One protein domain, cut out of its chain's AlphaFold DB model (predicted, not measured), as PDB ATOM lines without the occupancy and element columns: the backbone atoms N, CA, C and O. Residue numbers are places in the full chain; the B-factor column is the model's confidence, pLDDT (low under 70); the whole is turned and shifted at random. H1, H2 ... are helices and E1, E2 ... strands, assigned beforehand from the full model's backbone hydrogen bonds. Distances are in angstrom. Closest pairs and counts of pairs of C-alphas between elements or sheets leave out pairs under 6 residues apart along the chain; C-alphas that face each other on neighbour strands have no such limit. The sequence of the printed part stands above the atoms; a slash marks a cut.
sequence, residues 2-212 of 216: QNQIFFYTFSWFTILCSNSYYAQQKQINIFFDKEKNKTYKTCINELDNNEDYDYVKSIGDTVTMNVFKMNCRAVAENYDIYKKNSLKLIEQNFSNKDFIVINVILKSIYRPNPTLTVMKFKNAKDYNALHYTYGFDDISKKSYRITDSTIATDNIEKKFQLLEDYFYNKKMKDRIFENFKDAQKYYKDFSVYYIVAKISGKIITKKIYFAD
ATOM      1  N   GLN A   2      37.357  15.748 -16.564       49.56
ATOM      2  CA  GLN A   2      36.249  15.082 -17.285       49.56
ATOM      3  C   GLN A   2      34.951  14.923 -16.464       49.56
ATOM      4  O   GLN A   2      33.864  15.036 -17.021       49.56
ATOM      5  N   ASN A   3      35.034  14.755 -15.136       50.09
ATOM      6  CA  ASN A   3      33.844  14.520 -14.296       50.09
ATOM      7  C   ASN A   3      32.952  15.756 -14.074       50.09
ATOM      8  O   ASN A   3      31.768  15.601 -13.792       50.09
ATOM      9  N   GLN A   4      33.474  16.978 -14.221       47.34
ATOM     10  CA  GLN A   4      32.657  18.193 -14.068       47.34
ATOM     11  C   GLN A   4      31.791  18.470 -15.307       47.34
ATOM     12  O   GLN A   4      30.653  18.907 -15.166       47.34
ATOM     13  N   ILE A   5      32.271  18.140 -16.510       52.84
ATOM     14  CA  ILE A   5      31.523  18.337 -17.765       52.84
ATOM     15  C   ILE A   5      30.290  17.416 -17.822       52.84
ATOM     16  O   ILE A   5      29.220  17.830 -18.274       52.84
ATOM     17  N   PHE A   6      30.397  16.194 -17.288       48.19
ATOM     18  CA  PHE A   6      29.264  15.266 -17.186       48.19
ATOM     19  C   PHE A   6      28.168  15.755 -16.227       48.19
ATOM     20  O   PHE A   6      26.988  15.607 -16.526       48.19
ATOM     21  N   PHE A   7      28.527  16.399 -15.113       52.03
ATOM     22  CA  PHE A   7      27.538  16.921 -14.161       52.03
ATOM     23  C   PHE A   7      26.746  18.113 -14.717       52.03
ATOM     24  O   PHE A   7      25.528  18.177 -14.548       52.03
ATOM     25  N   TYR A   8      27.410  19.034 -15.421       51.28
ATOM     26  CA  TYR A   8      26.735  20.194 -16.014       51.28
ATOM     27  C   TYR A   8      25.839  19.818 -17.197       51.28
ATOM     28  O   TYR A   8      24.734  20.346 -17.311       51.28
ATOM     29  N   THR A   9      26.262  18.869 -18.035       51.78
ATOM     30  CA  THR A   9      25.422  18.366 -19.135       51.78
ATOM     31  C   THR A   9      24.213  17.594 -18.604       51.78
ATOM     32  O   THR A   9      23.089  17.879 -19.015       51.78
ATOM     33  N   PHE A  10      24.392  16.707 -17.620       50.97
ATOM     34  CA  PHE A  10      23.287  15.956 -17.015       50.97
ATOM     35  C   PHE A  10      22.263  16.865 -16.305       50.97
ATOM     36  O   PHE A  10      21.059  16.655 -16.441       50.97
ATOM     37  N   SER A  11      22.717  17.923 -15.622       53.06
ATOM     38  CA  SER A  11      21.838  18.895 -14.950       53.06
ATOM     39  C   SER A  11      21.043  19.777 -15.929       53.06
ATOM     40  O   SER A  11      19.877  20.091 -15.698       53.06
ATOM     41  N   TRP A  12      21.618  20.135 -17.083       49.47
ATOM     42  CA  TRP A  12      20.892  20.895 -18.110       49.47
ATOM     43  C   TRP A  12      19.811  20.062 -18.813       49.47
ATOM     44  O   TRP A  12      18.714  20.561 -19.080       49.47
ATOM     45  N   PHE A  13      20.079  18.778 -19.067       51.41
ATOM     46  CA  PHE A  13      19.101  17.875 -19.679       51.41
ATOM     47  C   PHE A  13      17.889  17.614 -18.771       51.41
ATOM     48  O   PHE A  13      16.760  17.585 -19.263       51.41
ATOM     49  N   THR A  14      18.072  17.485 -17.453       51.88
ATOM     50  CA  THR A  14      16.945  17.279 -16.526       51.88
ATOM     51  C   THR A  14      16.047  18.514 -16.422       51.88
ATOM     52  O   THR A  14      14.821  18.374 -16.438       51.88
ATOM     53  N   ILE A  15      16.615  19.725 -16.409       52.09
ATOM     54  CA  ILE A  15      15.847  20.983 -16.351       52.09
ATOM     55  C   ILE A  15      15.032  21.198 -17.640       52.09
ATOM     56  O   ILE A  15      13.848  21.542 -17.577       52.09
ATOM     57  N   LEU A  16      15.617  20.947 -18.817       47.00
ATOM     58  CA  LEU A  16      14.923  21.110 -20.101       47.00
ATOM     59  C   LEU A  16      13.813  20.065 -20.308       47.00
ATOM     60  O   LEU A  16      12.714  20.414 -20.751       47.00
ATOM     61  N   CYS A  17      14.050  18.806 -19.926       51.56
ATOM     62  CA  CYS A  17      13.038  17.751 -20.006       51.56
ATOM     63  C   CYS A  17      11.849  18.024 -19.071       51.56
ATOM     64  O   CYS A  17      10.699  17.925 -19.510       51.56
ATOM     65  N   SER A  18      12.114  18.452 -17.833       52.41
ATOM     66  CA  SER A  18      11.079  18.793 -16.844       52.41
ATOM     67  C   SER A  18      10.210  19.967 -17.302       52.41
ATOM     68  O   SER A  18       8.984  19.911 -17.204       52.41
ATOM     69  N   ASN A  19      10.830  20.996 -17.892       57.94
ATOM     70  CA  ASN A  19      10.114  22.141 -18.455       57.94
ATOM     71  C   ASN A  19       9.243  21.750 -19.655       57.94
ATOM     72  O   ASN A  19       8.117  22.232 -19.781       57.94
ATOM     73  N   SER A  20       9.729  20.845 -20.512       66.56
ATOM     74  CA  SER A  20       8.957  20.365 -21.663       66.56
ATOM     75  C   SER A  20       7.726  19.561 -21.232       66.56
ATOM     76  O   SER A  20       6.649  19.743 -21.794       66.56
ATOM     77  N   TYR A  21       7.861  18.730 -20.196       72.56
ATOM     78  CA  TYR A  21       6.785  17.899 -19.670       72.56
ATOM     79  C   TYR A  21       5.736  18.719 -18.907       72.56
ATOM     80  O   TYR A  21       4.537  18.590 -19.153       72.56
ATOM     81  N   TYR A  22       6.177  19.636 -18.044       76.31
ATOM     82  CA  TYR A  22       5.279  20.531 -17.315       76.31
ATOM     83  C   TYR A  22       4.477  21.436 -18.263       76.31
ATOM     84  O   TYR A  22       3.268  21.611 -18.097       76.31
ATOM     85  N   ALA A  23       5.120  21.967 -19.310       78.69
ATOM     86  CA  ALA A  23       4.437  22.754 -20.334       78.69
ATOM     87  C   ALA A  23       3.363  21.935 -21.075       78.69
ATOM     88  O   ALA A  23       2.267  22.441 -21.325       78.69
ATOM     89  N   GLN A  24       3.645  20.661 -21.367       82.50
ATOM     90  CA  GLN A  24       2.691  19.737 -21.983       82.50
ATOM     91  C   GLN A  24       1.481  19.466 -21.077       82.50
ATOM     92  O   GLN A  24       0.340  19.581 -21.530       82.50
ATOM     93  N   GLN A  25       1.701  19.187 -19.788       89.00
ATOM     94  CA  GLN A  25       0.601  19.029 -18.830       89.00
ATOM     95  C   GLN A  25      -0.244  20.299 -18.710       89.00
ATOM     96  O   GLN A  25      -1.474  20.241 -18.713       89.00
ATOM     97  N   LYS A  26       0.406  21.468 -18.664       90.88
ATOM     98  CA  LYS A  26      -0.277  22.762 -18.609       90.88
ATOM     99  C   LYS A  26      -1.196  22.967 -19.817       90.88
ATOM    100  O   LYS A  26      -2.319  23.433 -19.645       90.88
ATOM    101  N   GLN A  27      -0.760  22.585 -21.019       92.69
ATOM    102  CA  GLN A  27      -1.583  22.659 -22.229       92.69
ATOM    103  C   GLN A  27      -2.831  21.764 -22.137       92.69
ATOM    104  O   GLN A  27      -3.923  22.199 -22.510       92.69
ATOM    105  N   ILE A  28      -2.683  20.543 -21.615       94.81
ATOM    106  CA  ILE A  28      -3.797  19.606 -21.395       94.81
ATOM    107  C   ILE A  28      -4.789  20.179 -20.374       94.81
ATOM    108  O   ILE A  28      -5.994  20.185 -20.629       94.81
ATOM    109  N   ASN A  29      -4.285  20.729 -19.265       95.50
ATOM    110  CA  ASN A  29      -5.106  21.373 -18.238       95.50
ATOM    111  C   ASN A  29      -5.921  22.535 -18.814       95.50
ATOM    112  O   ASN A  29      -7.145  22.539 -18.704       95.50
ATOM    113  N   ILE A  30      -5.257  23.470 -19.502       96.12
ATOM    114  CA  ILE A  30      -5.908  24.635 -20.118       96.12
ATOM    115  C   ILE A  30      -7.002  24.198 -21.097       96.12
ATOM    116  O   ILE A  30      -8.082  24.790 -21.114       96.12
ATOM    117  N   PHE A  31      -6.739  23.175 -21.913       96.56
ATOM    118  CA  PHE A  31      -7.714  22.670 -22.876       96.56
ATOM    119  C   PHE A  31      -8.984  22.156 -22.188       96.56
ATOM    120  O   PHE A  31     -10.083  22.603 -22.524       96.56
ATOM    121  N   PHE A  32      -8.850  21.266 -21.201       97.12
ATOM    122  CA  PHE A  32     -10.013  20.700 -20.521       97.12
ATOM    123  C   PHE A  32     -10.731  21.705 -19.618       97.12
ATOM    124  O   PHE A  32     -11.959  21.694 -19.576       97.12
ATOM    125  N   ASP A  33     -10.017  22.630 -18.973       96.94
ATOM    126  CA  ASP A  33     -10.642  23.697 -18.181       96.94
ATOM    127  C   ASP A  33     -11.444  24.657 -19.075       96.94
ATOM    128  O   ASP A  33     -12.544  25.094 -18.718       96.94
ATOM    129  N   LYS A  34     -10.939  24.948 -20.282       96.62
ATOM    130  CA  LYS A  34     -11.670  25.728 -21.287       96.62
ATOM    131  C   LYS A  34     -12.937  25.005 -21.745       96.62
ATOM    132  O   LYS A  34     -13.999  25.630 -21.773       96.62
ATOM    133  N   GLU A  35     -12.854  23.716 -22.079       95.38
ATOM    134  CA  GLU A  35     -14.022  22.937 -22.518       95.38
ATOM    135  C   GLU A  35     -15.051  22.736 -21.397       95.38
ATOM    136  O   GLU A  35     -16.253  22.856 -21.651       95.38
ATOM    137  N   LYS A  36     -14.602  22.543 -20.151       95.88
ATOM    138  CA  LYS A  36     -15.453  22.519 -18.954       95.88
ATOM    139  C   LYS A  36     -16.260  23.805 -18.820       95.88
ATOM    140  O   LYS A  36     -17.490  23.770 -18.780       95.88
ATOM    141  N   ASN A  37     -15.573  24.947 -18.805       96.69
ATOM    142  CA  ASN A  37     -16.206  26.256 -18.653       96.69
ATOM    143  C   ASN A  37     -17.152  26.572 -19.814       96.69
ATOM    144  O   ASN A  37     -18.250  27.083 -19.596       96.69
ATOM    145  N   LYS A  38     -16.745  26.249 -21.047       94.69
ATOM    146  CA  LYS A  38     -17.577  26.427 -22.240       94.69
ATOM    147  C   LYS A  38     -18.843  25.576 -22.169       94.69
ATOM    148  O   LYS A  38     -19.924  26.097 -22.428       94.69
ATOM    149  N   THR A  39     -18.720  24.303 -21.800       92.81
ATOM    150  CA  THR A  39     -19.862  23.381 -21.720       92.81
ATOM    151  C   THR A  39     -20.835  23.799 -20.631       92.81
ATOM    152  O   THR A  39     -22.029  23.875 -20.894       92.81
ATOM    153  N   TYR A  40     -20.333  24.151 -19.446       95.00
ATOM    154  CA  TYR A  40     -21.180  24.646 -18.366       95.00
ATOM    155  C   TYR A  40     -21.956  25.899 -18.788       95.00
ATOM    156  O   TYR A  40     -23.173  25.929 -18.664       95.00
ATOM    157  N   LYS A  41     -21.273  26.906 -19.354       95.56
ATOM    158  CA  LYS A  41     -21.928  28.134 -19.832       95.56
ATOM    159  C   LYS A  41     -22.964  27.862 -20.917       95.56
ATOM    160  O   LYS A  41     -24.038  28.440 -20.873       95.56
ATOM    161  N   THR A  42     -22.646  26.986 -21.868       93.44
ATOM    162  CA  THR A  42     -23.578  26.623 -22.946       93.44
ATOM    163  C   THR A  42     -24.832  25.972 -22.367       93.44
ATOM    164  O   THR A  42     -25.926  26.415 -22.675       93.44
ATOM    165  N   CYS A  43     -24.671  25.021 -21.444       94.25
ATOM    166  CA  CYS A  43     -25.794  24.367 -20.776       94.25
ATOM    167  C   CYS A  43     -26.649  25.347 -19.958       94.25
ATOM    168  O   CYS A  43     -27.869  25.293 -20.022       94.25
ATOM    169  N   ILE A  44     -26.031  26.279 -19.221       94.19
ATOM    170  CA  ILE A  44     -26.777  27.317 -18.491       94.19
ATOM    171  C   ILE A  44     -27.569  28.204 -19.458       94.19
ATOM    172  O   ILE A  44     -28.744  28.452 -19.217       94.19
ATOM    173  N   ASN A  45     -26.962  28.627 -20.569       94.00
ATOM    174  CA  ASN A  45     -27.664  29.418 -21.577       94.00
ATOM    175  C   ASN A  45     -28.822  28.635 -22.218       94.00
ATOM    176  O   ASN A  45     -29.849  29.218 -22.538       94.00
ATOM    177  N   GLU A  46     -28.662  27.329 -22.436       92.94
ATOM    178  CA  GLU A  46     -29.736  26.462 -22.938       92.94
ATOM    179  C   GLU A  46     -30.872  26.325 -21.917       92.94
ATOM    180  O   GLU A  46     -32.034  26.381 -22.305       92.94
ATOM    181  N   LEU A  47     -30.555  26.220 -20.620       92.75
ATOM    182  CA  LEU A  47     -31.560  26.233 -19.553       92.75
ATOM    183  C   LEU A  47     -32.341  27.546 -19.513       92.75
ATOM    184  O   LEU A  47     -33.551  27.512 -19.355       92.75
ATOM    185  N   ASP A  48     -31.681  28.689 -19.696       89.00
ATOM    186  CA  ASP A  48     -32.352  29.997 -19.724       89.00
ATOM    187  C   ASP A  48     -33.300  30.171 -20.933       89.00
ATOM    188  O   ASP A  48     -34.017  31.161 -20.997       89.00
ATOM    189  N   ASN A  49     -33.297  29.236 -21.892       91.50
ATOM    190  CA  ASN A  49     -34.246  29.179 -23.009       91.50
ATOM    191  C   ASN A  49     -35.181  27.954 -22.918       91.50
ATOM    192  O   ASN A  49     -35.805  27.576 -23.911       91.50
ATOM    193  N   ASN A  50     -35.226  27.276 -21.768       93.19
ATOM    194  CA  ASN A  50     -36.031  26.082 -21.552       93.19
ATOM    195  C   ASN A  50     -37.333  26.437 -20.818       93.19
ATOM    196  O   ASN A  50     -37.299  26.980 -19.716       93.19
ATOM    197  N   GLU A  51     -38.471  26.067 -21.410       93.88
ATOM    198  CA  GLU A  51     -39.807  26.388 -20.887       93.88
ATOM    199  C   GLU A  51     -40.048  25.833 -19.473       93.88
ATOM    200  O   GLU A  51     -40.613  26.531 -18.629       93.88
ATOM    201  N   ASP A  52     -39.566  24.620 -19.173       92.25
ATOM    202  CA  ASP A  52     -39.710  24.021 -17.839       92.25
ATOM    203  C   ASP A  52     -38.905  24.803 -16.791       92.25
ATOM    204  O   ASP A  52     -39.381  25.054 -15.681       92.25
ATOM    205  N   TYR A  53     -37.684  25.216 -17.136       93.38
ATOM    206  CA  TYR A  53     -36.843  26.017 -16.251       93.38
ATOM    207  C   TYR A  53     -37.423  27.419 -16.028       93.38
ATOM    208  O   TYR A  53     -37.425  27.903 -14.891       93.38
ATOM    209  N   ASP A  54     -37.972  28.046 -17.071       94.50
ATOM    210  CA  ASP A  54     -38.659  29.336 -16.967       94.50
ATOM    211  C   ASP A  54     -39.909  29.251 -16.088       94.50
ATOM    212  O   ASP A  54     -40.113  30.100 -15.213       94.50
ATOM    213  N   TYR A  55     -40.705  28.190 -16.244       94.31
ATOM    214  CA  TYR A  55     -41.853  27.932 -15.383       94.31
ATOM    215  C   TYR A  55     -41.431  27.785 -13.916       94.31
ATOM    216  O   TYR A  55     -41.937  28.506 -13.051       94.31
ATOM    217  N   VAL A  56     -40.449  26.923 -13.635       94.69
ATOM    218  CA  VAL A  56     -39.913  26.693 -12.282       94.69
ATOM    219  C   VAL A  56     -39.382  27.990 -11.658       94.69
ATOM    220  O   VAL A  56     -39.607  28.261 -10.475       94.69
ATOM    221  N   LYS A  57     -38.711  28.826 -12.455       93.12
ATOM    222  CA  LYS A  57     -38.229  30.144 -12.035       93.12
ATOM    223  C   LYS A  57     -39.380  31.101 -11.716       93.12
ATOM    224  O   LYS A  57     -39.283  31.837 -10.735       93.12
ATOM    225  N   SER A  58     -40.462  31.079 -12.495       94.69
ATOM    226  CA  SER A  58     -41.634  31.945 -12.296       94.69
ATOM    227  C   SER A  58     -42.388  31.652 -10.995       94.69
ATOM    228  O   SER A  58     -42.848  32.581 -10.332       94.69
ATOM    229  N   ILE A  59     -42.445  30.380 -10.584       96.31
ATOM    230  CA  ILE A  59     -43.073  29.955  -9.325       96.31
ATOM    231  C   ILE A  59     -42.123  30.039  -8.119       96.31
ATOM    232  O   ILE A  59     -42.520  29.726  -6.999       96.31
ATOM    233  N   GLY A  60     -40.869  30.459  -8.325       94.06
ATOM    234  CA  GLY A  60     -39.889  30.659  -7.255       94.06
ATOM    235  C   GLY A  60     -39.345  29.373  -6.620       94.06
ATOM    236  O   GLY A  60     -38.819  29.427  -5.506       94.06
ATOM    237  N   ASP A  61     -39.433  28.221  -7.293       95.06
ATOM    238  CA  ASP A  61     -38.933  26.947  -6.759       95.06
ATOM    239  C   ASP A  61     -37.405  26.844  -6.892       95.06
ATOM    240  O   ASP A  61     -36.833  26.258  -7.817       95.06
ATOM    241  N   THR A  62     -36.722  27.423  -5.908       95.00
ATOM    242  CA  THR A  62     -35.256  27.443  -5.834       95.00
ATOM    243  C   THR A  62     -34.618  26.053  -5.765       95.00
ATOM    244  O   THR A  62     -33.487  25.886  -6.232       95.00
ATOM    245  N   VAL A  63     -35.308  25.048  -5.213       94.62
ATOM    246  CA  VAL A  63     -34.775  23.684  -5.092       94.62
ATOM    247  C   VAL A  63     -34.690  23.061  -6.477       94.62
ATOM    248  O   VAL A  63     -33.613  22.619  -6.886       94.62
ATOM    249  N   THR A  64     -35.780  23.115  -7.237       92.31
ATOM    250  CA  THR A  64     -35.817  22.574  -8.598       92.31
ATOM    251  C   THR A  64     -34.895  23.357  -9.538       92.31
ATOM    252  O   THR A  64     -34.148  22.746 -10.306       92.31
ATOM    253  N   MET A  65     -34.805  24.690  -9.412       92.62
ATOM    254  CA  MET A  65     -33.810  25.487 -10.155       92.62
ATOM    255  C   MET A  65     -32.371  25.012  -9.902       92.62
ATOM    256  O   MET A  65     -31.552  24.950 -10.826       92.62
ATOM    257  N   ASN A  66     -32.041  24.685  -8.649       93.44
ATOM    258  CA  ASN A  66     -30.717  24.185  -8.297       93.44
ATOM    259  C   ASN A  66     -30.457  22.801  -8.899       93.44
ATOM    260  O   ASN A  66     -29.343  22.564  -9.362       93.44
ATOM    261  N   VAL A  67     -31.467  21.928  -8.978       91.62
ATOM    262  CA  VAL A  67     -31.355  20.621  -9.651       91.62
ATOM    263  C   VAL A  67     -31.005  20.791 -11.135       91.62
ATOM    264  O   VAL A  67     -30.062  20.156 -11.616       91.62
ATOM    265  N   PHE A  68     -31.667  21.705 -11.853       91.44
ATOM    266  CA  PHE A  68     -31.322  22.009 -13.249       91.44
ATOM    267  C   PHE A  68     -29.864  22.471 -13.400       91.44
ATOM    268  O   PHE A  68     -29.104  21.923 -14.203       91.44
ATOM    269  N   LYS A  69     -29.422  23.423 -12.571       92.69
ATOM    270  CA  LYS A  69     -28.029  23.909 -12.593       92.69
ATOM    271  C   LYS A  69     -27.022  22.823 -12.206       92.69
ATOM    272  O   LYS A  69     -25.921  22.775 -12.764       92.69
ATOM    273  N   MET A  70     -27.383  21.942 -11.272       90.31
ATOM    274  CA  MET A  70     -26.571  20.785 -10.893       90.31
ATOM    275  C   MET A  70     -26.386  19.823 -12.063       90.31
ATOM    276  O   MET A  70     -25.270  19.345 -12.257       90.31
ATOM    277  N   ASN A  71     -27.407  19.608 -12.896       88.56
ATOM    278  CA  ASN A  71     -27.267  18.799 -14.108       88.56
ATOM    279  C   ASN A  71     -26.236  19.399 -15.076       88.56
ATOM    280  O   ASN A  71     -25.362  18.676 -15.561       88.56
ATOM    281  N   CYS A  72     -26.245  20.720 -15.285       91.81
ATOM    282  CA  CYS A  72     -25.210  21.381 -16.088       91.81
ATOM    283  C   CYS A  72     -23.806  21.219 -15.498       91.81
ATOM    284  O   CYS A  72     -22.840  20.986 -16.234       91.81
ATOM    285  N   ARG A  73     -23.673  21.315 -14.170       92.19
ATOM    286  CA  ARG A  73     -22.394  21.075 -13.490       92.19
ATOM    287  C   ARG A  73     -21.930  19.631 -13.681       92.19
ATOM    288  O   ARG A  73     -20.780  19.429 -14.057       92.19
ATOM    289  N   ALA A  74     -22.820  18.655 -13.514       87.50
ATOM    290  CA  ALA A  74     -22.506  17.237 -13.660       87.50
ATOM    291  C   ALA A  74     -22.013  16.884 -15.074       87.50
ATOM    292  O   ALA A  74     -21.080  16.100 -15.224       87.50
ATOM    293  N   VAL A  75     -22.575  17.498 -16.122       86.56
ATOM    294  CA  VAL A  75     -22.068  17.330 -17.498       86.56
ATOM    295  C   VAL A  75     -20.656  17.907 -17.641       86.56
ATOM    296  O   VAL A  75     -19.791  17.288 -18.262       86.56
ATOM    297  N   ALA A  76     -20.402  19.076 -17.050       91.62
ATOM    298  CA  ALA A  76     -19.097  19.727 -17.097       91.62
ATOM    299  C   ALA A  76     -18.019  18.985 -16.273       91.62
ATOM    300  O   ALA A  76     -16.833  19.063 -16.595       91.62
ATOM    301  N   GLU A  77     -18.401  18.228 -15.245       90.75
ATOM    302  CA  GLU A  77     -17.475  17.417 -14.440       90.75
ATOM    303  C   GLU A  77     -16.801  16.287 -15.236       90.75
ATOM    304  O   GLU A  77     -15.685  15.889 -14.895       90.75
ATOM    305  N   ASN A  78     -17.393  15.827 -16.347       90.69
ATOM    306  CA  ASN A  78     -16.752  14.839 -17.227       90.69
ATOM    307  C   ASN A  78     -15.369  15.309 -17.720       90.69
ATOM    308  O   ASN A  78     -14.456  14.501 -17.872       90.69
ATOM    309  N   TYR A  79     -15.172  16.618 -17.912       94.19
ATOM    310  CA  TYR A  79     -13.888  17.165 -18.356       94.19
ATOM    311  C   TYR A  79     -12.801  17.113 -17.280       94.19
ATOM    312  O   TYR A  79     -11.622  17.000 -17.617       94.19
ATOM    313  N   ASP A  80     -13.167  17.137 -15.994       93.38
ATOM    314  CA  ASP A  80     -12.198  16.898 -14.921       93.38
ATOM    315  C   ASP A  80     -11.721  15.441 -14.943       93.38
ATOM    316  O   ASP A  80     -10.533  15.177 -14.743       93.38
ATOM    317  N   ILE A  81     -12.629  14.506 -15.246       91.75
ATOM    318  CA  ILE A  81     -12.305  13.082 -15.393       91.75
ATOM    319  C   ILE A  81     -11.391  12.877 -16.604       91.75
ATOM    320  O   ILE A  81     -10.348  12.240 -16.472       91.75
ATOM    321  N   TYR A  82     -11.709  13.486 -17.749       94.50
ATOM    322  CA  TYR A  82     -10.865  13.428 -18.947       94.50
ATOM    323  C   TYR A  82      -9.464  13.964 -18.713       94.50
ATOM    324  O   TYR A  82      -8.485  13.310 -19.078       94.50
ATOM    325  N   LYS A  83      -9.361  15.127 -18.065       95.75
ATOM    326  CA  LYS A  83      -8.086  15.732 -17.683       95.75
ATOM    327  C   LYS A  83      -7.276  14.777 -16.812       95.75
ATOM    328  O   LYS A  83      -6.146  14.443 -17.164       95.75
ATOM    329  N   LYS A  84      -7.873  14.290 -15.719       94.31
ATOM    330  CA  LYS A  84      -7.220  13.378 -14.773       94.31
ATOM    331  C   LYS A  84      -6.767  12.082 -15.449       94.31
ATOM    332  O   LYS A  84      -5.616  11.688 -15.290       94.31
ATOM    333  N   ASN A  85      -7.650  11.429 -16.200       93.81
ATOM    334  CA  ASN A  85      -7.360  10.141 -16.823       93.81
ATOM    335  C   ASN A  85      -6.345  10.269 -17.961       93.81
ATOM    336  O   ASN A  85      -5.458   9.427 -18.070       93.81
ATOM    337  N   SER A  86      -6.431  11.328 -18.771       95.00
ATOM    338  CA  SER A  86      -5.462  11.571 -19.845       95.00
ATOM    339  C   SER A  86      -4.061  11.778 -19.274       95.00
ATOM    340  O   SER A  86      -3.121  11.134 -19.730       95.00
ATOM    341  N   LEU A  87      -3.926  12.620 -18.243       94.44
ATOM    342  CA  LEU A  87      -2.644  12.834 -17.569       94.44
ATOM    343  C   LEU A  87      -2.121  11.544 -16.936       94.44
ATOM    344  O   LEU A  87      -0.970  11.190 -17.163       94.44
ATOM    345  N   LYS A  88      -2.981  10.794 -16.236       92.94
ATOM    346  CA  LYS A  88      -2.609   9.518 -15.616       92.94
ATOM    347  C   LYS A  88      -2.108   8.496 -16.643       92.94
ATOM    348  O   LYS A  88      -1.081   7.871 -16.408       92.94
ATOM    349  N   LEU A  89      -2.792   8.332 -17.779       92.25
ATOM    350  CA  LEU A  89      -2.345   7.412 -18.832       92.25
ATOM    351  C   LEU A  89      -0.996   7.833 -19.421       92.25
ATOM    352  O   LEU A  89      -0.140   6.975 -19.627       92.25
ATOM    353  N   ILE A  90      -0.791   9.133 -19.646       91.56
ATOM    354  CA  ILE A  90       0.474   9.676 -20.160       91.56
ATOM    355  C   ILE A  90       1.613   9.470 -19.150       91.56
ATOM    356  O   ILE A  90       2.708   9.074 -19.544       91.56
ATOM    357  N   GLU A  91       1.356   9.703 -17.861       89.62
ATOM    358  CA  GLU A  91       2.312   9.510 -16.762       89.62
ATOM    359  C   GLU A  91       2.726   8.048 -16.610       89.62
ATOM    360  O   GLU A  91       3.913   7.731 -16.581       89.62
ATOM    361  N   GLN A  92       1.743   7.147 -16.545       86.62
ATOM    362  CA  GLN A  92       1.971   5.714 -16.342       86.62
ATOM    363  C   GLN A  92       2.642   5.048 -17.545       86.62
ATOM    364  O   GLN A  92       3.304   4.026 -17.390       86.62
ATOM    365  N   ASN A  93       2.489   5.633 -18.732       81.94
ATOM    366  CA  ASN A  93       3.047   5.123 -19.976       81.94
ATOM    367  C   ASN A  93       4.051   6.119 -20.565       81.94
ATOM    368  O   ASN A  93       4.057   6.365 -21.771       81.94
ATOM    369  N   PHE A  94       4.896   6.739 -19.738       77.94
ATOM    370  CA  PHE A  94       5.848   7.721 -20.244       77.94
ATOM    371  C   PHE A  94       6.744   7.111 -21.335       77.94
ATOM    372  O   PHE A  94       7.479   6.147 -21.115       77.94
ATOM    373  N   SER A  95       6.670   7.671 -22.543       80.50
ATOM    374  CA  SER A  95       7.409   7.180 -23.702       80.50
ATOM    375  C   SER A  95       7.785   8.308 -24.655       80.50
ATOM    376  O   SER A  95       7.064   9.295 -24.842       80.50
ATOM    377  N   ASN A  96       8.906   8.120 -25.350       82.81
ATOM    378  CA  ASN A  96       9.293   8.983 -26.464       82.81
ATOM    379  C   ASN A  96       8.437   8.755 -27.716       82.81
ATOM    380  O   ASN A  96       8.476   9.581 -28.624       82.81
ATOM    381  N   LYS A  97       7.638   7.682 -27.751       90.06
ATOM    382  CA  LYS A  97       6.732   7.377 -28.858       90.06
ATOM    383  C   LYS A  97       5.592   8.394 -28.953       90.06
ATOM    384  O   LYS A  97       5.111   8.916 -27.946       90.06
ATOM    385  N   ASP A  98       5.156   8.632 -30.182       92.81
ATOM    386  CA  ASP A  98       3.912   9.336 -30.475       92.81
ATOM    387  C   ASP A  98       2.712   8.517 -29.979       92.81
ATOM    388  O   ASP A  98       2.737   7.282 -30.005       92.81
ATOM    389  N   PHE A  99       1.659   9.199 -29.541       94.25
ATOM    390  CA  PHE A  99       0.442   8.568 -29.028       94.25
ATOM    391  C   PHE A  99      -0.803   9.392 -29.343       94.25
ATOM    392  O   PHE A  99      -0.714  10.591 -29.621       94.25
ATOM    393  N   ILE A 100      -1.963   8.756 -29.221       94.81
ATOM    394  CA  ILE A 100      -3.280   9.393 -29.240       94.81
ATOM    395  C   ILE A 100      -4.031   8.945 -27.983       94.81
ATOM    396  O   ILE A 100      -4.098   7.753 -27.692       94.81
ATOM    397  N   VAL A 101      -4.593   9.903 -27.250       95.19
ATOM    398  CA  VAL A 101      -5.557   9.692 -26.167       95.19
ATOM    399  C   VAL A 101      -6.910  10.215 -26.619       95.19
ATOM    400  O   VAL A 101      -7.021  11.370 -27.042       95.19
ATOM    401  N   ILE A 102      -7.936   9.386 -26.488       93.25
ATOM    402  CA  ILE A 102      -9.328   9.737 -26.749       93.25
ATOM    403  C   ILE A 102     -10.127   9.693 -25.462       93.25
ATOM    404  O   ILE A 102      -9.942   8.813 -24.626       93.25
ATOM    405  N   ASN A 103     -11.030  10.650 -25.325       92.94
ATOM    406  CA  ASN A 103     -11.935  10.761 -24.200       92.94
ATOM    407  C   ASN A 103     -13.366  10.739 -24.730       92.94
ATOM    408  O   ASN A 103     -13.723  11.574 -25.566       92.94
ATOM    409  N   VAL A 104     -14.161   9.778 -24.263       86.69
ATOM    410  CA  VAL A 104     -15.540   9.575 -24.718       86.69
ATOM    411  C   VAL A 104     -16.502   9.480 -23.538       86.69
ATOM    412  O   VAL A 104     -16.156   8.999 -22.457       86.69
ATOM    413  N   ILE A 105     -17.713   9.999 -23.736       85.50
ATOM    414  CA  ILE A 105     -18.841   9.781 -22.830       85.50
ATOM    415  C   ILE A 105     -19.509   8.476 -23.255       85.50
ATOM    416  O   ILE A 105     -19.732   8.259 -24.447       85.50
ATOM    417  N   LEU A 106     -19.854   7.629 -22.293       82.12
ATOM    418  CA  LEU A 106     -20.687   6.461 -22.536       82.12
ATOM    419  C   LEU A 106     -22.145   6.797 -22.222       82.12
ATOM    420  O   LEU A 106     -22.456   7.501 -21.254       82.12
ATOM    421  N   LYS A 107     -23.054   6.292 -23.059       75.62
ATOM    422  CA  LYS A 107     -24.492   6.496 -22.879       75.62
ATOM    423  C   LYS A 107     -24.920   5.882 -21.547       75.62
ATOM    424  O   LYS A 107     -24.658   4.715 -21.281       75.62
ATOM    425  N   SER A 108     -25.563   6.681 -20.704       75.94
ATOM    426  CA  SER A 108     -26.012   6.251 -19.383       75.94
ATOM    427  C   SER A 108     -27.082   7.190 -18.846       75.94
ATOM    428  O   SER A 108     -27.117   8.366 -19.217       75.94
ATOM    429  N   ILE A 109     -27.915   6.664 -17.951       72.25
ATOM    430  CA  ILE A 109     -28.888   7.437 -17.174       72.25
ATOM    431  C   ILE A 109     -28.234   8.195 -16.006       72.25
ATOM    432  O   ILE A 109     -28.829   9.128 -15.476       72.25
ATOM    433  N   TYR A 110     -27.010   7.823 -15.614       72.00
ATOM    434  CA  TYR A 110     -26.284   8.476 -14.525       72.00
ATOM    435  C   TYR A 110     -25.674   9.816 -14.963       72.00
ATOM    436  O   TYR A 110     -25.246   9.983 -16.111       72.00
ATOM    437  N   ARG A 111     -25.613  10.768 -14.021       71.38
ATOM    438  CA  ARG A 111     -24.944  12.071 -14.161       71.38
ATOM    439  C   ARG A 111     -23.970  12.289 -12.984       71.38
ATOM    440  O   ARG A 111     -24.406  12.165 -11.841       71.38
ATOM    441  N   PRO A 112     -22.684  12.639 -13.209       76.62
ATOM    442  CA  PRO A 112     -21.976  12.631 -14.496       76.62
ATOM    443  C   PRO A 112     -22.110  11.294 -15.235       76.62
ATOM    444  O   PRO A 112     -22.493  10.283 -14.655       76.62
ATOM    445  N   ASN A 113     -21.858  11.289 -16.537       84.69
ATOM    446  CA  ASN A 113     -21.955  10.051 -17.305       84.69
ATOM    447  C   ASN A 113     -20.704   9.192 -17.066       84.69
ATOM    448  O   ASN A 113     -19.628   9.740 -16.816       84.69
ATOM    449  N   PRO A 114     -20.797   7.856 -17.188       87.25
ATOM    450  CA  PRO A 114     -19.620   7.018 -17.315       87.25
ATOM    451  C   PRO A 114     -18.756   7.510 -18.476       87.25
ATOM    452  O   PRO A 114     -19.261   7.968 -19.509       87.25
ATOM    453  N   THR A 115     -17.445   7.444 -18.298       89.62
ATOM    454  CA  THR A 115     -16.489   7.935 -19.289       89.62
ATOM    455  C   THR A 115     -15.421   6.901 -19.546       89.62
ATOM    456  O   THR A 115     -15.009   6.180 -18.644       89.62
ATOM    457  N   LEU A 116     -14.950   6.849 -20.783       90.38
ATOM    458  CA  LEU A 116     -13.838   6.000 -21.163       90.38
ATOM    459  C   LEU A 116     -12.735   6.888 -21.737       90.38
ATOM    460  O   LEU A 116     -12.961   7.670 -22.665       90.38
ATOM    461  N   THR A 117     -11.541   6.764 -21.171       93.25
ATOM    462  CA  THR A 117     -10.326   7.391 -21.681       93.25
ATOM    463  C   THR A 117      -9.408   6.287 -22.170       93.25
ATOM    464  O   THR A 117      -9.048   5.404 -21.398       93.25
ATOM    465  N   VAL A 118      -9.021   6.322 -23.441       92.94
ATOM    466  CA  VAL A 118      -8.177   5.283 -24.047       92.94
ATOM    467  C   VAL A 118      -6.974   5.924 -24.707       92.94
ATOM    468  O   VAL A 118      -7.102   6.946 -25.373       92.94
ATOM    469  N   MET A 119      -5.809   5.315 -24.535       93.50
ATOM    470  CA  MET A 119      -4.533   5.703 -25.107       93.50
ATOM    471  C   MET A 119      -3.992   4.578 -25.985       93.50
ATOM    472  O   MET A 119      -3.993   3.413 -25.587       93.50
ATOM    473  N   LYS A 120      -3.452   4.945 -27.146       93.31
ATOM    474  CA  LYS A 120      -2.716   4.045 -28.036       93.31
ATOM    475  C   LYS A 120      -1.433   4.722 -28.503       93.31
ATOM    476  O   LYS A 120      -1.446   5.901 -28.866       93.31
ATOM    477  N   PHE A 121      -0.326   3.987 -28.496       93.31
ATOM    478  CA  PHE A 121       0.907   4.442 -29.135       93.31
ATOM    479  C   PHE A 121       0.855   4.211 -30.638       93.31
ATOM    480  O   PHE A 121       0.285   3.226 -31.103       93.31
ATOM    481  N   LYS A 122       1.541   5.070 -31.390       90.75
ATOM    482  CA  LYS A 122       1.719   4.893 -32.829       90.75
ATOM    483  C   LYS A 122       2.254   3.487 -33.134       90.75
ATOM    484  O   LYS A 122       3.291   3.090 -32.594       90.75
ATOM    485  N   ASN A 123       1.564   2.768 -34.020       86.19
ATOM    486  CA  ASN A 123       1.868   1.397 -34.454       86.19
ATOM    487  C   ASN A 123       1.781   0.317 -33.354       86.19
ATOM    488  O   ASN A 123       2.218  -0.812 -33.586       86.19
ATOM    489  N   ALA A 124       1.259   0.623 -32.163       88.25
ATOM    490  CA  ALA A 124       0.994  -0.402 -31.157       88.25
ATOM    491  C   ALA A 124      -0.288  -1.174 -31.493       88.25
ATOM    492  O   ALA A 124      -1.213  -0.625 -32.089       88.25
ATOM    493  N   LYS A 125      -0.341  -2.448 -31.097       85.56
ATOM    494  CA  LYS A 125      -1.570  -3.251 -31.166       85.56
ATOM    495  C   LYS A 125      -2.446  -3.041 -29.934       85.56
ATOM    496  O   LYS A 125      -3.663  -2.990 -30.059       85.56
ATOM    497  N   ASP A 126      -1.810  -2.867 -28.781       86.62
ATOM    498  CA  ASP A 126      -2.490  -2.787 -27.496       86.62
ATOM    499  C   ASP A 126      -2.917  -1.361 -27.138       86.62
ATOM    500  O   ASP A 126      -2.329  -0.363 -27.575       86.62
ATOM    501  N   TYR A 127      -3.932  -1.295 -26.283       89.19
ATOM    502  CA  TYR A 127      -4.528  -0.071 -25.768       89.19
ATOM    503  C   TYR A 127      -4.330   0.002 -24.256       89.19
ATOM    504  O   TYR A 127      -4.397  -1.007 -23.561       89.19
ATOM    505  N   ASN A 128      -4.172   1.217 -23.740       90.06
ATOM    506  CA  ASN A 128      -4.276   1.493 -22.312       90.06
ATOM    507  C   ASN A 128      -5.574   2.250 -22.067       90.06
ATOM    508  O   ASN A 128      -5.804   3.279 -22.699       90.06
ATOM    509  N   ALA A 129      -6.415   1.771 -21.161       90.44
ATOM    510  CA  ALA A 129      -7.705   2.386 -20.893       90.44
ATOM    511  C   ALA A 129      -7.879   2.703 -19.412       90.44
ATOM    512  O   ALA A 129      -7.354   2.014 -18.542       90.44
ATOM    513  N   LEU A 130      -8.633   3.763 -19.152       89.81
ATOM    514  CA  LEU A 130      -9.228   4.064 -17.863       89.81
ATOM    515  C   LEU A 130     -10.715   4.288 -18.092       89.81
ATOM    516  O   LEU A 130     -11.121   5.220 -18.792       89.81
ATOM    517  N   HIS A 131     -11.514   3.425 -17.492       88.38
ATOM    518  CA  HIS A 131     -12.958   3.467 -17.541       88.38
ATOM    519  C   HIS A 131     -13.480   3.938 -16.194       88.38
ATOM    520  O   HIS A 131     -13.078   3.444 -15.144       88.38
ATOM    521  N   TYR A 132     -14.346   4.936 -16.231       85.81
ATOM    522  CA  TYR A 132     -15.018   5.488 -15.074       85.81
ATOM    523  C   TYR A 132     -16.496   5.114 -15.126       85.81
ATOM    524  O   TYR A 132     -17.195   5.485 -16.073       85.81
ATOM    525  N   THR A 133     -16.964   4.426 -14.089       84.88
ATOM    526  CA  THR A 133     -18.342   3.946 -13.943       84.88
ATOM    527  C   THR A 133     -18.878   4.197 -12.536       84.88
ATOM    528  O   THR A 133     -18.182   4.705 -11.651       84.88
ATOM    529  N   TYR A 134     -20.152   3.856 -12.343       80.25
ATOM    530  CA  TYR A 134     -20.844   3.953 -11.067       80.25
ATOM    531  C   TYR A 134     -21.156   2.554 -10.548       80.25
ATOM    532  O   TYR A 134     -21.737   1.743 -11.266       80.25
ATOM    533  N   GLY A 135     -20.775   2.297  -9.301       77.56
ATOM    534  CA  GLY A 135     -21.272   1.176  -8.511       77.56
ATOM    535  C   GLY A 135     -22.381   1.638  -7.576       77.56
ATOM    536  O   GLY A 135     -22.476   2.827  -7.259       77.56
ATOM    537  N   PHE A 136     -23.203   0.703  -7.114       76.06
ATOM    538  CA  PHE A 136     -24.193   0.946  -6.071       76.06
ATOM    539  C   PHE A 136     -23.899   0.034  -4.887       76.06
ATOM    540  O   PHE A 136     -23.722  -1.168  -5.058       76.06
ATOM    541  N   ASP A 137     -23.801   0.620  -3.699       79.69
ATOM    542  CA  ASP A 137     -23.698  -0.127  -2.455       79.69
ATOM    543  C   ASP A 137     -25.105  -0.327  -1.887       79.69
ATOM    544  O   ASP A 137     -25.766   0.623  -1.455       79.69
ATOM    545  N   ASP A 138     -25.556  -1.580  -1.885       75.94
ATOM    546  CA  ASP A 138     -26.881  -1.962  -1.410       75.94
ATOM    547  C   ASP A 138     -27.089  -1.752   0.091       75.94
ATOM    548  O   ASP A 138     -28.241  -1.592   0.510       75.94
ATOM    549  N   ILE A 139     -26.009  -1.727   0.880       81.50
ATOM    550  CA  ILE A 139     -26.042  -1.556   2.335       81.50
ATOM    551  C   ILE A 139     -26.168  -0.072   2.666       81.50
ATOM    552  O   ILE A 139     -27.086   0.330   3.379       81.50
ATOM    553  N   SER A 140     -25.272   0.760   2.128       82.50
ATOM    554  CA  SER A 140     -25.314   2.204   2.390       82.50
ATOM    555  C   SER A 140     -26.340   2.952   1.534       82.50
ATOM    556  O   SER A 140     -26.573   4.139   1.774       82.50
ATOM    557  N   LYS A 141     -26.952   2.275   0.550       78.25
ATOM    558  CA  LYS A 141     -27.844   2.846  -0.474       78.25
ATOM    559  C   LYS A 141     -27.219   4.041  -1.197       78.25
ATOM    560  O   LYS A 141     -27.913   4.976  -1.598       78.25
ATOM    561  N   LYS A 142     -25.892   4.027  -1.358       74.44
ATOM    562  CA  LYS A 142     -25.131   5.103  -1.999       74.44
ATOM    563  C   LYS A 142     -24.464   4.604  -3.266       74.44
ATOM    564  O   LYS A 142     -23.890   3.521  -3.317       74.44
ATOM    565  N   SER A 143     -24.503   5.448  -4.292       72.50
ATOM    566  CA  SER A 143     -23.677   5.246  -5.478       72.50
ATOM    567  C   SER A 143     -22.234   5.646  -5.174       72.50
ATOM    568  O   SER A 143     -21.994   6.673  -4.533       72.50
ATOM    569  N   TYR A 144     -21.277   4.869  -5.662       76.31
ATOM    570  CA  TYR A 144     -19.852   5.158  -5.546       76.31
ATOM    571  C   TYR A 144     -19.165   5.073  -6.907       76.31
ATOM    572  O   TYR A 144     -19.713   4.574  -7.889       76.31
ATOM    573  N   ARG A 145     -17.957   5.625  -6.974       75.88
ATOM    574  CA  ARG A 145     -17.184   5.739  -8.212       75.88
ATOM    575  C   ARG A 145     -16.280   4.526  -8.371       75.88
ATOM    576  O   ARG A 145     -15.524   4.213  -7.453       75.88
ATOM    577  N   ILE A 146     -16.320   3.900  -9.542       78.56
ATOM    578  CA  ILE A 146     -15.424   2.807  -9.921       78.56
ATOM    579  C   ILE A 146     -14.501   3.318 -11.024       78.56
ATOM    580  O   ILE A 146     -14.907   4.073 -11.910       78.56
ATOM    581  N   THR A 147     -13.223   2.962 -10.938       77.00
ATOM    582  CA  THR A 147     -12.267   3.185 -12.021       77.00
ATOM    583  C   THR A 147     -11.522   1.893 -12.287       77.00
ATOM    584  O   THR A 147     -10.864   1.375 -11.387       77.00
ATOM    585  N   ASP A 148     -11.612   1.400 -13.514       79.81
ATOM    586  CA  ASP A 148     -10.951   0.178 -13.959       79.81
ATOM    587  C   ASP A 148     -10.251   0.399 -15.312       79.81
ATOM    588  O   ASP A 148     -10.241   1.512 -15.844       79.81
ATOM    589  N   SER A 149      -9.615  -0.649 -15.837       76.06
ATOM    590  CA  SER A 149      -8.874  -0.607 -17.106       76.06
ATOM    591  C   SER A 149      -9.596  -1.317 -18.256       76.06
ATOM    592  O   SER A 149      -8.979  -1.633 -19.274       76.06
ATOM    593  N   THR A 150     -10.884  -1.623 -18.099       72.50
ATOM    594  CA  THR A 150     -11.664  -2.349 -19.104       72.50
ATOM    595  C   THR A 150     -12.052  -1.436 -20.260       72.50
ATOM    596  O   THR A 150     -12.350  -0.255 -20.090       72.50
ATOM    597  N   ILE A 151     -12.064  -1.990 -21.470       72.25
ATOM    598  CA  ILE A 151     -12.622  -1.304 -22.631       72.25
ATOM    599  C   ILE A 151     -14.035  -1.832 -22.833       72.25
ATOM    600  O   ILE A 151     -14.233  -2.907 -23.381       72.25
ATOM    601  N   ALA A 152     -15.019  -1.066 -22.377       61.31
ATOM    602  CA  ALA A 152     -16.427  -1.451 -22.419       61.31
ATOM    603  C   ALA A 152     -17.157  -0.975 -23.695       61.31
ATOM    604  O   ALA A 152     -18.349  -0.683 -23.648       61.31
ATOM    605  N   THR A 153     -16.457  -0.800 -24.826       65.75
ATOM    606  CA  THR A 153     -17.078  -0.310 -26.070       65.75
ATOM    607  C   THR A 153     -16.607  -1.060 -27.312       65.75
ATOM    608  O   THR A 153     -15.420  -1.067 -27.642       65.75
ATOM    609  N   ASP A 154     -17.574  -1.599 -28.055       61.53
ATOM    610  CA  ASP A 154     -17.375  -2.496 -29.207       61.53
ATOM    611  C   ASP A 154     -16.824  -1.802 -30.468       61.53
ATOM    612  O   ASP A 154     -16.672  -2.418 -31.518       61.53
ATOM    613  N   ASN A 155     -16.510  -0.505 -30.392       76.38
ATOM    614  CA  ASN A 155     -16.080   0.291 -31.544       76.38
ATOM    615  C   ASN A 155     -14.812   1.122 -31.277       76.38
ATOM    616  O   ASN A 155     -14.524   2.083 -31.992       76.38
ATOM    617  N   ILE A 156     -14.046   0.806 -30.226       79.75
ATOM    618  CA  ILE A 156     -12.835   1.580 -29.908       79.75
ATOM    619  C   ILE A 156     -11.787   1.486 -31.022       79.75
ATOM    620  O   ILE A 156     -11.110   2.465 -31.326       79.75
ATOM    621  N   GLU A 157     -11.672   0.310 -31.638       82.25
ATOM    622  CA  GLU A 157     -10.631   0.011 -32.613       82.25
ATOM    623  C   GLU A 157     -10.841   0.816 -33.893       82.25
ATOM    624  O   GLU A 157      -9.930   1.528 -34.316       82.25
ATOM    625  N   LYS A 158     -12.062   0.808 -34.448       81.31
ATOM    626  CA  LYS A 158     -12.367   1.622 -35.634       81.31
ATOM    627  C   LYS A 158     -12.214   3.111 -35.322       81.31
ATOM    628  O   LYS A 158     -11.648   3.843 -36.128       81.31
ATOM    629  N   LYS A 159     -12.630   3.567 -34.129       82.81
ATOM    630  CA  LYS A 159     -12.415   4.959 -33.687       82.81
ATOM    631  C   LYS A 159     -10.933   5.335 -33.693       82.81
ATOM    632  O   LYS A 159     -10.583   6.399 -34.195       82.81
ATOM    633  N   PHE A 160     -10.055   4.471 -33.185       85.12
ATOM    634  CA  PHE A 160      -8.614   4.710 -33.266       85.12
ATOM    635  C   PHE A 160      -8.092   4.674 -34.693       85.12
ATOM    636  O   PHE A 160      -7.295   5.538 -35.036       85.12
ATOM    637  N   GLN A 161      -8.562   3.748 -35.526       85.38
ATOM    638  CA  GLN A 161      -8.152   3.671 -36.925       85.38
ATOM    639  C   GLN A 161      -8.420   4.991 -37.664       85.38
ATOM    640  O   GLN A 161      -7.518   5.519 -38.311       85.38
ATOM    641  N   LEU A 162      -9.611   5.578 -37.491       84.56
ATOM    642  CA  LEU A 162      -9.968   6.878 -38.076       84.56
ATOM    643  C   LEU A 162      -9.031   8.004 -37.605       84.56
ATOM    644  O   LEU A 162      -8.601   8.853 -38.388       84.56
ATOM    645  N   LEU A 163      -8.689   8.012 -36.317       86.44
ATOM    646  CA  LEU A 163      -7.823   9.034 -35.732       86.44
ATOM    647  C   LEU A 163      -6.356   8.857 -36.116       86.44
ATOM    648  O   LEU A 163      -5.668   9.846 -36.361       86.44
ATOM    649  N   GLU A 164      -5.870   7.623 -36.196       87.12
ATOM    650  CA  GLU A 164      -4.541   7.311 -36.713       87.12
ATOM    651  C   GLU A 164      -4.435   7.722 -38.187       87.12
ATOM    652  O   GLU A 164      -3.456   8.365 -38.579       87.12
ATOM    653  N   ASP A 165      -5.472   7.456 -38.985       87.12
ATOM    654  CA  ASP A 165      -5.534   7.897 -40.375       87.12
ATOM    655  C   ASP A 165      -5.477   9.421 -40.505       87.12
ATOM    656  O   ASP A 165      -4.751   9.941 -41.357       87.12
ATOM    657  N   TYR A 166      -6.159  10.147 -39.624       86.56
ATOM    658  CA  TYR A 166      -6.114  11.605 -39.596       86.56
ATOM    659  C   TYR A 166      -4.762  12.164 -39.127       86.56
ATOM    660  O   TYR A 166      -4.132  12.958 -39.833       86.56
ATOM    661  N   PHE A 167      -4.300  11.767 -37.940       85.94
ATOM    662  CA  PHE A 167      -3.129  12.370 -37.302       85.94
ATOM    663  C   PHE A 167      -1.804  11.872 -37.882       85.94
ATOM    664  O   PHE A 167      -0.871  12.667 -38.029       85.94
ATOM    665  N   TYR A 168      -1.703  10.581 -38.209       86.75
ATOM    666  CA  TYR A 168      -0.460   9.977 -38.688       86.75
ATOM    667  C   TYR A 168      -0.413   9.859 -40.207       86.75
ATOM    668  O   TYR A 168       0.621  10.184 -40.795       86.75
ATOM    669  N   ASN A 169      -1.518   9.460 -40.841       85.38
ATOM    670  CA  ASN A 169      -1.541   9.207 -42.287       85.38
ATOM    671  C   ASN A 169      -2.059  10.405 -43.100       85.38
ATOM    672  O   ASN A 169      -1.960  10.394 -44.328       85.38
ATOM    673  N   LYS A 170      -2.565  11.456 -42.432       81.88
ATOM    674  CA  LYS A 170      -3.124  12.680 -43.035       81.88
ATOM    675  C   LYS A 170      -4.271  12.420 -44.029       81.88
ATOM    676  O   LYS A 170      -4.462  13.217 -44.951       81.88
ATOM    677  N   LYS A 171      -5.027  11.337 -43.838       78.00
ATOM    678  CA  LYS A 171      -6.215  10.953 -44.621       78.00
ATOM    679  C   LYS A 171      -7.503  11.505 -43.982       78.00
ATOM    680  O   LYS A 171      -7.461  12.037 -42.877       78.00
ATOM    681  N   MET A 172      -8.632  11.392 -44.693       73.44
ATOM    682  CA  MET A 172      -9.996  11.682 -44.194       73.44
ATOM    683  C   MET A 172     -10.231  13.112 -43.670       73.44
ATOM    684  O   MET A 172     -11.097  13.345 -42.829       73.44
ATOM    685  N   LYS A 173      -9.451  14.091 -44.145       75.50
ATOM    686  CA  LYS A 173      -9.533  15.486 -43.672       75.50
ATOM    687  C   LYS A 173     -10.874  16.155 -43.979       75.50
ATOM    688  O   LYS A 173     -11.280  17.049 -43.254       75.50
ATOM    689  N   ASP A 174     -11.533  15.727 -45.046       77.62
ATOM    690  CA  ASP A 174     -12.843  16.184 -45.515       77.62
ATOM    691  C   ASP A 174     -14.003  15.763 -44.600       77.62
ATOM    692  O   ASP A 174     -15.057  16.392 -44.614       77.62
ATOM    693  N   ARG A 175     -13.794  14.736 -43.770       80.62
ATOM    694  CA  ARG A 175     -14.786  14.209 -42.817       80.62
ATOM    695  C   ARG A 175     -14.594  14.724 -41.392       80.62
ATOM    696  O   ARG A 175     -15.346  14.353 -40.493       80.62
ATOM    697  N   ILE A 176     -13.567  15.541 -41.170       83.50
ATOM    698  CA  ILE A 176     -13.181  16.029 -39.849       83.50
ATOM    699  C   ILE A 176     -13.338  17.534 -39.806       83.50
ATOM    700  O   ILE A 176     -12.725  18.273 -40.572       83.50
ATOM    701  N   PHE A 177     -14.106  17.986 -38.827       86.19
ATOM    702  CA  PHE A 177     -14.393  19.390 -38.616       86.19
ATOM    703  C   PHE A 177     -13.841  19.835 -37.268       86.19
ATOM    704  O   PHE A 177     -13.921  19.124 -36.264       86.19
ATOM    705  N   GLU A 178     -13.295  21.047 -37.230       84.81
ATOM    706  CA  GLU A 178     -12.890  21.698 -35.977       84.81
ATOM    707  C   GLU A 178     -14.028  22.537 -35.379       84.81
ATOM    708  O   GLU A 178     -14.018  22.866 -34.190       84.81
ATOM    709  N   ASN A 179     -15.040  22.858 -36.189       85.56
ATOM    710  CA  ASN A 179     -16.200  23.642 -35.799       85.56
ATOM    711  C   ASN A 179     -17.486  22.826 -35.954       85.56
ATOM    712  O   ASN A 179     -17.726  22.179 -36.967       85.56
ATOM    713  N   PHE A 180     -18.337  22.932 -34.939       84.75
ATOM    714  CA  PHE A 180     -19.661  22.333 -34.907       84.75
ATOM    715  C   PHE A 180     -20.561  22.810 -36.054       84.75
ATOM    716  O   PHE A 180     -21.249  21.997 -36.658       84.75
ATOM    717  N   LYS A 181     -20.534  24.108 -36.390       86.62
ATOM    718  CA  LYS A 181     -21.368  24.666 -37.470       86.62
ATOM    719  C   LYS A 181     -21.023  24.065 -38.829       86.62
ATOM    720  O   LYS A 181     -21.920  23.810 -39.622       86.62
ATOM    721  N   ASP A 182     -19.737  23.828 -39.076       85.19
ATOM    722  CA  ASP A 182     -19.290  23.207 -40.320       85.19
ATOM    723  C   ASP A 182     -19.738  21.747 -40.364       85.19
ATOM    724  O   ASP A 182     -20.341  21.334 -41.348       85.19
ATOM    725  N   ALA A 183     -19.554  21.003 -39.266       85.69
ATOM    726  CA  ALA A 183     -20.044  19.629 -39.163       85.69
ATOM    727  C   ALA A 183     -21.554  19.542 -39.446       85.69
ATOM    728  O   ALA A 183     -21.958  18.782 -40.316       85.69
ATOM    729  N   GLN A 184     -22.366  20.386 -38.798       86.00
ATOM    730  CA  GLN A 184     -23.823  20.424 -38.979       86.00
ATOM    731  C   GLN A 184     -24.274  20.818 -40.389       86.00
ATOM    732  O   GLN A 184     -25.352  20.421 -40.825       86.00
ATOM    733  N   LYS A 185     -23.482  21.627 -41.102       85.69
ATOM    734  CA  LYS A 185     -23.801  22.034 -42.474       85.69
ATOM    735  C   LYS A 185     -23.726  20.851 -43.440       85.69
ATOM    736  O   LYS A 185     -24.524  20.783 -44.372       85.69
ATOM    737  N   TYR A 186     -22.749  19.969 -43.245       80.81
ATOM    738  CA  TYR A 186     -22.473  18.862 -44.163       80.81
ATOM    739  C   TYR A 186     -23.070  17.533 -43.697       80.81
ATOM    740  O   TYR A 186     -23.432  16.708 -44.533       80.81
ATOM    741  N   TYR A 187     -23.205  17.335 -42.386       80.31
ATOM    742  CA  TYR A 187     -23.618  16.073 -41.787       80.31
ATOM    743  C   TYR A 187     -24.687  16.295 -40.722       80.31
ATOM    744  O   TYR A 187     -24.598  17.207 -39.899       80.31
ATOM    745  N   LYS A 188     -25.703  15.428 -40.734       77.31
ATOM    746  CA  LYS A 188     -26.753  15.414 -39.709       77.31
ATOM    747  C   LYS A 188     -26.268  14.755 -38.421       77.31
ATOM    748  O   LYS A 188     -26.561  15.258 -37.343       77.31
ATOM    749  N   ASP A 189     -25.466  13.703 -38.564       79.06
ATOM    750  CA  ASP A 189     -24.936  12.911 -37.463       79.06
ATOM    751  C   ASP A 189     -23.405  12.964 -37.451       79.06
ATOM    752  O   ASP A 189     -22.729  12.783 -38.467       79.06
ATOM    753  N   PHE A 190     -22.840  13.255 -36.282       82.88
ATOM    754  CA  PHE A 190     -21.396  13.293 -36.079       82.88
ATOM    755  C   PHE A 190     -21.037  12.941 -34.642       82.88
ATOM    756  O   PHE A 190     -21.754  13.244 -33.685       82.88
ATOM    757  N   SER A 191     -19.857  12.353 -34.497       82.00
ATOM    758  CA  SER A 191     -19.272  12.029 -33.204       82.00
ATOM    759  C   SER A 191     -18.323  13.137 -32.750       82.00
ATOM    760  O   SER A 191     -17.529  13.665 -33.533       82.00
ATOM    761  N   VAL A 192     -18.380  13.487 -31.463       86.75
ATOM    762  CA  VAL A 192     -17.486  14.476 -30.841       86.75
ATOM    763  C   VAL A 192     -16.354  13.756 -30.118       86.75
ATOM    764  O   VAL A 192     -16.604  12.927 -29.244       86.75
ATOM    765  N   TYR A 193     -15.110  14.118 -30.429       88.12
ATOM    766  CA  TYR A 193     -13.920  13.550 -29.800       88.12
ATOM    767  C   TYR A 193     -13.080  14.631 -29.122       88.12
ATOM    768  O   TYR A 193     -12.768  15.664 -29.721       88.12
ATOM    769  N   TYR A 194     -12.663  14.357 -27.885       93.44
ATOM    770  CA  TYR A 194     -11.722  15.186 -27.130       93.44
ATOM    771  C   TYR A 194     -10.376  14.476 -27.051       93.44
ATOM    772  O   TYR A 194     -10.234  13.441 -26.394       93.44
ATOM    773  N   ILE A 195      -9.398  15.032 -27.756       94.31
ATOM    774  CA  ILE A 195      -8.163  14.344 -28.108       94.31
ATOM    775  C   ILE A 195      -6.969  15.044 -27.481       94.31
ATOM    776  O   ILE A 195      -6.832  16.266 -27.576       94.31
ATOM    777  N   VAL A 196      -6.079  14.240 -26.906       95.94
ATOM    778  CA  VAL A 196      -4.715  14.632 -26.547       95.94
ATOM    779  C   VAL A 196      -3.767  13.728 -27.324       95.94
ATOM    780  O   VAL A 196      -3.764  12.521 -27.118       95.94
ATOM    781  N   ALA A 197      -2.969  14.283 -28.226       94.00
ATOM    782  CA  ALA A 197      -2.057  13.509 -29.059       94.00
ATOM    783  C   ALA A 197      -0.633  14.054 -28.972       94.00
ATOM    784  O   ALA A 197      -0.430  15.266 -28.941       94.00
ATOM    785  N   LYS A 198       0.353  13.159 -28.987       92.88
ATOM    786  CA  LYS A 198       1.761  13.491 -29.213       92.88
ATOM    787  C   LYS A 198       2.106  13.110 -30.643       92.88
ATOM    788  O   LYS A 198       2.092  11.925 -30.966       92.88
ATOM    789  N   ILE A 199       2.382  14.107 -31.480       90.38
ATOM    790  CA  ILE A 199       2.709  13.927 -32.897       90.38
ATOM    791  C   ILE A 199       4.062  14.573 -33.167       90.38
ATOM    792  O   ILE A 199       4.227  15.781 -32.974       90.38
ATOM    793  N   SER A 200       5.032  13.776 -33.615       88.94
ATOM    794  CA  SER A 200       6.415  14.220 -33.826       88.94
ATOM    795  C   SER A 200       6.973  14.953 -32.598       88.94
ATOM    796  O   SER A 200       7.561  16.029 -32.705       88.94
ATOM    797  N   GLY A 201       6.707  14.400 -31.407       85.31
ATOM    798  CA  GLY A 201       7.168  14.950 -30.130       85.31
ATOM    799  C   GLY A 201       6.394  16.160 -29.588       85.31
ATOM    800  O   GLY A 201       6.669  16.576 -28.463       85.31
ATOM    801  N   LYS A 202       5.422  16.712 -30.325       88.25
ATOM    802  CA  LYS A 202       4.616  17.865 -29.885       88.25
ATOM    803  C   LYS A 202       3.247  17.430 -29.381       88.25
ATOM    804  O   LYS A 202       2.582  16.631 -30.037       88.25
ATOM    805  N   ILE A 203       2.812  17.995 -28.253       91.50
ATOM    806  CA  ILE A 203       1.456  17.785 -27.740       91.50
ATOM    807  C   ILE A 203       0.462  18.675 -28.480       91.50
ATOM    808  O   ILE A 203       0.639  19.885 -28.634       91.50
ATOM    809  N   ILE A 204      -0.606  18.038 -28.935       91.94
ATOM    810  CA  ILE A 204      -1.734  18.640 -29.621       91.94
ATOM    811  C   ILE A 204      -2.978  18.270 -28.824       91.94
ATOM    812  O   ILE A 204      -3.215  17.102 -28.522       91.94
ATOM    813  N   THR A 205      -3.786  19.272 -28.503       94.56
ATOM    814  CA  THR A 205      -5.099  19.092 -27.889       94.56
ATOM    815  C   THR A 205      -6.160  19.600 -28.854       94.56
ATOM    816  O   THR A 205      -6.050  20.711 -29.377       94.56
ATOM    817  N   LYS A 206      -7.160  18.772 -29.157       92.06
ATOM    818  CA  LYS A 206      -8.223  19.127 -30.106       92.06
ATOM    819  C   LYS A 206      -9.568  18.590 -29.647       92.06
ATOM    820  O   LYS A 206      -9.677  17.460 -29.179       92.06
ATOM    821  N   LYS A 207     -10.599  19.402 -29.861       92.56
ATOM    822  CA  LYS A 207     -11.976  18.939 -29.990       92.56
ATOM    823  C   LYS A 207     -12.250  18.800 -31.480       92.56
ATOM    824  O   LYS A 207     -12.112  19.791 -32.193       92.56
ATOM    825  N   ILE A 208     -12.592  17.604 -31.937       90.00
ATOM    826  CA  ILE A 208     -12.942  17.376 -33.340       90.00
ATOM    827  C   ILE A 208     -14.331  16.763 -33.450       90.00
ATOM    828  O   ILE A 208     -14.771  16.025 -32.566       90.00
ATOM    829  N   TYR A 209     -14.994  17.078 -34.553       88.62
ATOM    830  CA  TYR A 209     -16.265  16.500 -34.953       88.62
ATOM    831  C   TYR A 209     -15.981  15.625 -36.164       88.62
ATOM    832  O   TYR A 209     -15.466  16.110 -37.172       88.62
ATOM    833  N   PHE A 210     -16.249  14.334 -36.038       85.31
ATOM    834  CA  PHE A 210     -16.054  13.381 -37.119       85.31
ATOM    835  C   PHE A 210     -17.419  13.041 -37.709       85.31
ATOM    836  O   PHE A 210     -18.306  12.618 -36.963       85.31
ATOM    837  N   ALA A 211     -17.573  13.233 -39.017       81.56
ATOM    838  CA  ALA A 211     -18.750  12.810 -39.765       81.56
ATOM    839  C   ALA A 211     -18.923  11.295 -39.645       81.56
ATOM    840  O   ALA A 211     -18.099  10.525 -40.142       81.56
ATOM    841  N   ASP A 212     -19.948  10.879 -38.913       67.00
ATOM    842  CA  ASP A 212     -20.088   9.499 -38.479       67.00
ATOM    843  C   ASP A 212     -21.126   8.781 -39.341       67.00
ATOM    844  O   ASP A 212     -22.293   8.696 -38.976       67.00
TER     845      ASP A 212
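Overview. This is residues 2 to 212 of the 216 residues of an uncharacterized protein of Chryseobacterium taichungense (UniProt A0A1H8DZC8). A very long helix, H1, sticks out as an arm with residues 2 to 19, then runs on side by side with H3, which folds back after the short H2 at the far end; H1 and H3 cover one face of a twisted six-stranded sheet, with H5 over the edge strand E6 on that face and H4 on the other. Look among 211 printed residues for five named helices and six named strands, in the order H1 H2 H3 E1 E2 E3 E4 H4 H5 E5 E6. The sheet, E4 E3 E2 E1 E5 E6, is all antiparallel; the class is mixed, helices and strands. The whole is loose, with a radius of gyration of the C-alphas of 20.8 A, and elongated, 81 by 45 by 32 A.

Along the chain. Find C-alpha 2 at (36.249, 15.082, -17.285); from there H1 runs 68.8 A to residue 47. H2 is residues 51 to 58, 10.4 A. H3, residues 62 to 92, spans 44.4 A from C-alpha 62 at (-35.256, 27.443, -5.834), with a kink of 29 degrees near residue 73. Next come E1, 99 to 105, 20.3 A; E2, 115 to 121, 20.3 A; E3, 128 to 137, 27.8 A; and E4, 142 to 148, 19.2 A. H4 is 156 to 167, 16.3 A; H5 is 180 to 186, 10.3 A. E5, 190 to 199, 24.3 A, bends by 65 degrees at 196; E6, 202 to 211, 25.9 A, bends by 60 degrees at 207 and ends at C-alpha 211, (-18.750, 12.810, -39.765).

Arrangement. E1 to E4 form a meander, each strand the antiparallel neighbour of the one before: look at N 102 and O 118, 2.8 A, N 117 and O 130, 2.9 A, and N 135 and O 144, 2.9 A. E1 pairs with E5 at N 101 and O 196, 2.7 A, and the hairpin E5 and E6 at N 195 and O 206, 2.8 A. Helices on both faces make three layers. H3 is on the sheet at a height of 8.5 A, Asn 85 and Thr 117 being its closest C-alphas to E2, 6.3 A. H1 touches H3 with residues 25 to 47 alone, closest at C-alphas 36 and 76, 5.0 A, a shallow tilt of 24 degrees, opposite ways. Each O i to N i+4 pair is within hydrogen-bond range in H2, H4 and H5; H1 has 40 of 42, H3 24 of 27.

Size, cuts and confidence. C-alphas 2 and 59 are the farthest apart, 81.1 A. The printed part has no cut; H4 to H5 is the long link. Check residues 2 to 20, 152 to 154 and 212, where pLDDT is under 70.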